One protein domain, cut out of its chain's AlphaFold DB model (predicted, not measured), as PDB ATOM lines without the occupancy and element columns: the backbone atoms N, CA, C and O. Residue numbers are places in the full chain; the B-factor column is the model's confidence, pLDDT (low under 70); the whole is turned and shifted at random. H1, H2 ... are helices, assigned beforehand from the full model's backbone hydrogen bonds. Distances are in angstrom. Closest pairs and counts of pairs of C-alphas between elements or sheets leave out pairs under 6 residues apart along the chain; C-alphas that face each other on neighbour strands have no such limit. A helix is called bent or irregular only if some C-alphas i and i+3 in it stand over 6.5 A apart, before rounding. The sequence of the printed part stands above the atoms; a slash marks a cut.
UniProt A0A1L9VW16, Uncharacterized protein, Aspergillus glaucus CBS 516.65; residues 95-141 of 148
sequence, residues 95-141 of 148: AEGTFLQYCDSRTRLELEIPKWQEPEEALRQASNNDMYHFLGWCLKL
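Overview. This is residues 95 to 141 of the 148 residues of an uncharacterized protein of Aspergillus glaucus CBS 516.65 (UniProt A0A1L9VW16). Three helices stand with their centres in a triangle, and the part of H1 near its beginning packs on both of the others: residues 99 to 103 on H2, and residues 98 to 102 on residues 134 to 138 of H3. H1 is about perpendicular to each of them, and from its far end residues 110 to 118 fold back to the short helix H2, after which the chain turns through residues 125 to 127 into H3. The printed part has 47 residues, with three named helices in the order H1, H2, H3 along the chain and no named strand; its class is all helix. It is compact, with a radius of gyration of the C-alphas of 9.8 A, and rounded, with spans of 25 by 20 by 19 A along its three main axes.

Arrangement. Begin with H1, residues 98 to 109, and look at its residues 99 to 103, for with these alone it touches H2, residues 119 to 124. The closest C-alphas of the two are those of Leu 100 and Pro 119, 5.9 A apart, and 4 pairs of C-alphas are within 8 A. The lines of H1 and H2 stand at 82 degrees, about perpendicular, and their centres are 11.3 A apart. Stay near the same place in H1 and look next toward H3, residues 128 to 140. Here residues 98 to 102 of H1 alone touch residues 134 to 138 alone of H3. The closest C-alphas are those of Tyr 102 and Phe 134, 6.8 A apart, and again 4 pairs of C-alphas are within 8 A. These two lines stand at 79 degrees, about perpendicular, with 11.4 A from centre to centre. H2 and H3 follow each other in the chain and are apart, with no C-alpha of the one within 8 A of the other. Look last at the backbone N and O atoms inside the helices: in H1, H2 and H3 every O i to N i+4 pair is within hydrogen-bond range.

Along the chain. Start at Ala 95, the first printed residue, with its C-alpha at (223.045, 236.779, 222.162). Residues 95 to 97 lead into H1; find C-alpha 98 at (219.940, 233.063, 218.582), and from there the helix runs through 12 residues to C-alpha 109 at (211.627, 219.609, 212.893), 16.8 A away. Residues 110 to 118 then bring you to Pro 119, where H2 begins; this helix has 6 residues and ends at Arg 124, with 8.6 A from its first to its last C-alpha. Pass residues 125 to 127 and you come to Asn 128, the first residue of H3. H3 is the longest helix by residues, with 13, and its first and last C-alphas are 18.4 A apart; it ends at C-alpha 140, at (209.859, 229.783, 225.090). No helix is bent or irregular.

Size, cuts and confidence. The two C-alphas farthest apart are those of Ala 95 and Glu 112, at 27.9 A. The first and last printed C-alphas, those of Ala 95 and Leu 141, are 12.4 A apart. The printed part runs from residue 95 to residue 141 with no cut, within a full chain of 148 residues. The link from H1 to H2, 9 residues, is short, and the link from H2 to H3, 3 residues, is tight; no link is long. Read the B-factor column for the model's confidence: the mean pLDDT of the printed part is 79.6, and the residues under 70 are 95 to 97, 111 to 112 and 141. By helix, the mean pLDDT is 78 in H1, 85 in H2 and 84 in H3.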
ATOM      1  N   ALA A  95     222.889 238.206 222.391       58.38
ATOM      2  CA  ALA A  95     223.045 236.779 222.162       58.38
ATOM      3  C   ALA A  95     223.325 236.522 220.670       58.38
ATOM      4  O   ALA A  95     222.422 236.201 219.890       58.38
ATOM      5  N   GLU A  96     224.595 236.678 220.278       57.72
ATOM      6  CA  GLU A  96     225.088 236.275 218.961       57.72
ATOM      7  C   GLU A  96     224.630 234.839 218.657       57.72
ATOM      8  O   GLU A  96     224.934 233.891 219.382       57.72
ATOM      9  N   GLY A  97     223.871 234.676 217.572       69.38
ATOM     10  CA  GLY A  97     223.494 233.360 217.060       69.38
ATOM     11  C   GLY A  97     222.176 232.768 217.569       69.38
ATOM     12  O   GLY A  97     221.893 231.612 217.258       69.38
ATOM     13  N   THR A  98     221.318 233.518 218.266       71.81
ATOM     14  CA  THR A  98     219.940 233.063 218.582       71.81
ATOM     15  C   THR A  98     219.160 232.645 217.333       71.81
ATOM     16  O   THR A  98     218.476 231.621 217.333       71.81
ATOM     17  N   PHE A  99     219.330 233.372 216.226       77.62
ATOM     18  CA  PHE A  99     218.733 233.005 214.941       77.62
ATOM     19  C   PHE A  99     219.333 231.719 214.337       77.62
ATOM     20  O   PHE A  99     218.612 230.934 213.723       77.62
ATOM     21  N   LEU A 100     220.628 231.456 214.559       81.94
ATOM     22  CA  LEU A 100     221.286 230.214 214.127       81.94
ATOM     23  C   LEU A 100     220.681 229.008 214.851       81.94
ATOM     24  O   LEU A 100     220.294 228.031 214.216       81.94
ATOM     25  N   GLN A 101     220.525 229.109 216.174       80.44
ATOM     26  CA  GLN A 101     219.918 228.050 216.982       80.44
ATOM     27  C   GLN A 101     218.465 227.784 216.582       80.44
ATOM     28  O   GLN A 101     218.025 226.630 216.547       80.44
ATOM     29  N   TYR A 102     217.725 228.838 216.239       80.25
ATOM     30  CA  TYR A 102     216.384 228.691 215.699       80.25
ATOM     31  C   TYR A 102     216.402 227.933 214.367       80.25
ATOM     32  O   TYR A 102     215.682 226.943 214.240       80.25
ATOM     33  N   CYS A 103     217.258 228.311 213.414       81.12
ATOM     34  CA  CYS A 103     217.386 227.615 212.127       81.12
ATOM     35  C   CYS A 103     217.765 226.136 212.295       81.12
ATOM     36  O   CYS A 103     217.157 225.271 211.662       81.12
ATOM     37  N   ASP A 104     218.680 225.818 213.211       80.81
ATOM     38  CA  ASP A 104     219.036 224.436 213.552       80.81
ATOM     39  C   ASP A 104     217.836 223.657 214.106       80.81
ATOM     40  O   ASP A 104     217.599 222.501 213.735       80.81
ATOM     41  N   SER A 105     217.047 224.283 214.985       79.81
ATOM     42  CA  SER A 105     215.837 223.669 215.541       79.81
ATOM     43  C   SER A 105     214.784 223.405 214.461       79.81
ATOM     44  O   SER A 105     214.173 222.333 214.443       79.81
ATOM     45  N   ARG A 106     214.621 224.335 213.511       79.69
ATOM     46  CA  ARG A 106     213.676 224.214 212.395       79.69
ATOM     47  C   ARG A 106     214.141 223.171 211.392       79.69
ATOM     48  O   ARG A 106     213.329 222.350 210.996       79.69
ATOM     49  N   THR A 107     215.433 223.091 211.087       78.56
ATOM     50  CA  THR A 107     215.991 222.049 210.206       78.56
ATOM     51  C   THR A 107     215.729 220.643 210.752       78.56
ATOM     52  O   THR A 107     215.457 219.722 209.989       78.56
ATOM     53  N   ARG A 108     215.750 220.455 212.079       74.00
ATOM     54  CA  ARG A 108     215.448 219.157 212.714       74.00
ATOM     55  C   ARG A 108     213.960 218.801 212.716       74.00
ATOM     56  O   ARG A 108     213.632 217.619 212.671       74.00
ATOM     57  N   LEU A 109     213.082 219.798 212.821       73.44
ATOM     58  CA  LEU A 109     211.627 219.609 212.893       73.44
ATOM     59  C   LEU A 109     210.967 219.578 211.508       73.44
ATOM     60  O   LEU A 109     210.003 218.851 211.296       73.44
ATOM     61  N   GLU A 110     211.499 220.352 210.568       70.56
ATOM     62  CA  GLU A 110     210.970 220.593 209.227       70.56
ATOM     63  C   GLU A 110     212.041 220.248 208.181       70.56
ATOM     64  O   GLU A 110     212.473 221.094 207.401       70.56
ATOM     65  N   LEU A 111     212.460 218.976 208.154       66.31
ATOM     66  CA  LEU A 111     213.478 218.460 207.222       66.31
ATOM     67  C   LEU A 111     213.128 218.691 205.739       66.31
ATOM     68  O   LEU A 111     214.008 218.661 204.882       66.31
ATOM     69  N   GLU A 112     211.847 218.902 205.427       68.62
ATOM     70  CA  GLU A 112     211.352 219.121 204.066       68.62
ATOM     71  C   GLU A 112     211.463 220.575 203.594       68.62
ATOM     72  O   GLU A 112     211.263 220.833 202.407       68.62
ATOM     73  N   ILE A 113     211.778 221.527 204.480       75.00
ATOM     74  CA  ILE A 113     211.882 222.944 204.121       75.00
ATOM     75  C   ILE A 113     213.368 223.326 204.006       75.00
ATOM     76  O   ILE A 113     214.013 223.585 205.023       75.00
ATOM     77  N   PRO A 114     213.921 223.453 202.780       78.31
ATOM     78  CA  PRO A 114     215.352 223.702 202.581       78.31
ATOM     79  C   PRO A 114     215.793 225.089 203.062       78.31
ATOM     80  O   PRO A 114     216.980 225.331 203.250       78.31
ATOM     81  N   LYS A 115     214.839 226.011 203.261       83.31
ATOM     82  CA  LYS A 115     215.109 227.419 203.576       83.31
ATOM     83  C   LYS A 115     215.849 227.617 204.900       83.31
ATOM     84  O   LYS A 115     216.458 228.656 205.077       83.31
ATOM     85  N   TRP A 116     215.806 226.645 205.814       81.38
ATOM     86  CA  TRP A 116     216.429 226.733 207.141       81.38
ATOM     87  C   TRP A 116     217.890 226.268 207.184       81.38
ATOM     88  O   TRP A 116     218.534 226.385 208.223       81.38
ATOM     89  N   GLN A 117     218.412 225.743 206.072       82.12
ATOM     90  CA  GLN A 117     219.746 225.148 206.006       82.12
ATOM     91  C   GLN A 117     220.868 226.195 206.047       82.12
ATOM     92  O   GLN A 117     221.934 225.938 206.603       82.12
ATOM     93  N   GLU A 118     220.616 227.375 205.479       85.19
ATOM     94  CA  GLU A 118     221.529 228.513 205.518       85.19
ATOM     95  C   GLU A 118     220.865 229.665 206.272       85.19
ATOM     96  O   GLU A 118     219.912 230.249 205.766       85.19
ATOM     97  N   PRO A 119     221.334 230.023 207.473       81.06
ATOM     98  CA  PRO A 119     220.639 230.976 208.332       81.06
ATOM     99  C   PRO A 119     220.604 232.395 207.755       81.06
ATOM    100  O   PRO A 119     219.608 233.096 207.896       81.06
ATOM    101  N   GLU A 120     221.650 232.834 207.056       84.06
ATOM    102  CA  GLU A 120     221.626 234.148 206.401       84.06
ATOM    103  C   GLU A 120     220.553 234.225 205.311       84.06
ATOM    104  O   GLU A 120     219.862 235.236 205.186       84.06
ATOM    105  N   GLU A 121     220.388 233.151 204.541       86.00
ATOM    106  CA  GLU A 121     219.385 233.066 203.484       86.00
ATOM    107  C   GLU A 121     217.986 232.814 204.062       86.00
ATOM    108  O   GLU A 121     217.007 233.406 203.607       86.00
ATOM    109  N   ALA A 122     217.892 232.031 205.139       86.44
ATOM    110  CA  ALA A 122     216.668 231.806 205.899       86.44
ATOM    111  C   ALA A 122     216.091 233.121 206.418       86.44
ATOM    112  O   ALA A 122     214.883 233.330 206.337       86.44
ATOM    113  N   LEU A 123     216.947 234.018 206.917       84.75
ATOM    114  CA  LEU A 123     216.534 235.333 207.394       84.75
ATOM    115  C   LEU A 123     216.034 236.216 206.245       84.75
ATOM    116  O   LEU A 123     215.029 236.904 206.395       84.75
ATOM    117  N   ARG A 124     216.696 236.171 205.082       86.25
ATOM    118  CA  ARG A 124     216.272 236.921 203.882       86.25
ATOM    119  C   ARG A 124     214.939 236.426 203.326       86.25
ATOM    120  O   ARG A 124     214.164 237.221 202.803       86.25
ATOM    121  N   GLN A 125     214.688 235.125 203.425       87.00
ATOM    122  CA  GLN A 125     213.468 234.473 202.948       87.00
ATOM    123  C   GLN A 125     212.385 234.357 204.032       87.00
ATOM    124  O   GLN A 125     211.296 233.843 203.756       87.00
ATOM    125  N   ALA A 126     212.665 234.808 205.259       86.94
ATOM    126  CA  ALA A 126     211.740 234.710 206.375       86.94
ATOM    127  C   ALA A 126     210.484 235.533 206.087       86.94
ATOM    128  O   ALA A 126     210.529 236.735 205.826       86.94
ATOM    129  N   SER A 127     209.333 234.873 206.158       88.44
ATOM    130  CA  SER A 127     208.049 235.563 206.152       88.44
ATOM    131  C   SER A 127     207.771 236.196 207.517       88.44
ATOM    132  O   SER A 127     208.339 235.800 208.534       88.44
ATOM    133  N   ASN A 128     206.810 237.119 207.583       88.44
ATOM    134  CA  ASN A 128     206.356 237.660 208.870       88.44
ATOM    135  C   ASN A 128     205.913 236.547 209.834       88.44
ATOM    136  O   ASN A 128     206.194 236.617 211.024       88.44
ATOM    137  N   ASN A 129     205.280 235.487 209.317       87.81
ATOM    138  CA  ASN A 129     204.894 234.331 210.121       87.81
ATOM    139  C   ASN A 129     206.114 233.614 210.722       87.81
ATOM    140  O   ASN A 129     206.117 233.261 211.898       87.81
ATOM    141  N   ASP A 130     207.178 233.451 209.934       85.75
ATOM    142  CA  ASP A 130     208.437 232.867 210.402       85.75
ATOM    143  C   ASP A 130     209.073 233.699 211.527       85.75
ATOM    144  O   ASP A 130     209.600 233.129 212.482       85.75
ATOM    145  N   MET A 131     208.968 235.030 211.443       87.12
ATOM    146  CA  MET A 131     209.443 235.947 212.482       87.12
ATOM    147  C   MET A 131     208.620 235.841 213.768       87.12
ATOM    148  O   MET A 131     209.196 235.804 214.853       87.12
ATOM    149  N   TYR A 132     207.292 235.716 213.681       85.44
ATOM    150  CA  TYR A 132     206.458 235.476 214.865       85.44
ATOM    151  C   TYR A 132     206.787 234.140 215.535       85.44
ATOM    152  O   TYR A 132     206.878 234.070 216.761       85.44
ATOM    153  N   HIS A 133     207.033 233.089 214.748       85.19
ATOM    154  CA  HIS A 133     207.482 231.806 215.285       85.19
ATOM    155  C   HIS A 133     208.860 231.901 215.943       85.19
ATOM    156  O   HIS A 133     209.046 231.321 217.012       85.19
ATOM    157  N   PHE A 134     209.795 232.653 215.358       85.44
ATOM    158  CA  PHE A 134     211.101 232.915 215.961       85.44
ATOM    159  C   PHE A 134     210.964 233.636 217.305       85.44
ATOM    160  O   PHE A 134     211.499 233.167 218.304       85.44
ATOM    161  N   LEU A 135     210.194 234.723 217.365       84.12
ATOM    162  CA  LEU A 135     209.970 235.474 218.603       84.12
ATOM    163  C   LEU A 135     209.281 234.615 219.670       84.12
ATOM    164  O   LEU A 135     209.721 234.582 220.818       84.12
ATOM    165  N   GLY A 136     208.255 233.852 219.290       85.06
ATOM    166  CA  GLY A 136     207.595 232.912 220.193       85.06
ATOM    167  C   GLY A 136     208.534 231.808 220.688       85.06
ATOM    168  O   GLY A 136     208.463 231.413 221.850       85.06
ATOM    169  N   TRP A 137     209.440 231.323 219.836       82.94
ATOM    170  CA  TRP A 137     210.472 230.361 220.218       82.94
ATOM    171  C   TRP A 137     211.475 230.972 221.201       82.94
ATOM    172  O   TRP A 137     211.739 230.377 222.240       82.94
ATOM    173  N   CYS A 138     211.942 232.192 220.941       79.25
ATOM    174  CA  CYS A 138     212.837 232.940 221.821       79.25
ATOM    175  C   CYS A 138     212.244 233.189 223.213       79.25
ATOM    176  O   CYS A 138     212.949 233.072 224.207       79.25
ATOM    177  N   LEU A 139     210.942 233.465 223.310       77.62
ATOM    178  CA  LEU A 139     210.253 233.608 224.599       77.62
ATOM    179  C   LEU A 139     210.061 232.264 225.326       77.62
ATOM    180  O   LEU A 139     210.014 232.224 226.557       77.62
ATOM    181  N   LYS A 140     209.956 231.160 224.573       74.06
ATOM    182  CA  LYS A 140     209.859 229.783 225.090       74.06
ATOM    183  C   LYS A 140     211.200 229.178 225.475       74.06
ATOM    184  O   LYS A 140     211.201 228.176 226.193       74.06
ATOM    185  N   LEU A 141     212.319 229.772 225.054       67.19
ATOM    186  CA  LEU A 141     213.625 229.558 225.673       67.19
ATOM    187  C   LEU A 141     213.568 230.149 227.082       67.19
ATOM    188  O   LEU A 141     214.147 231.184 227.396       67.19
TER     189      LEU A 141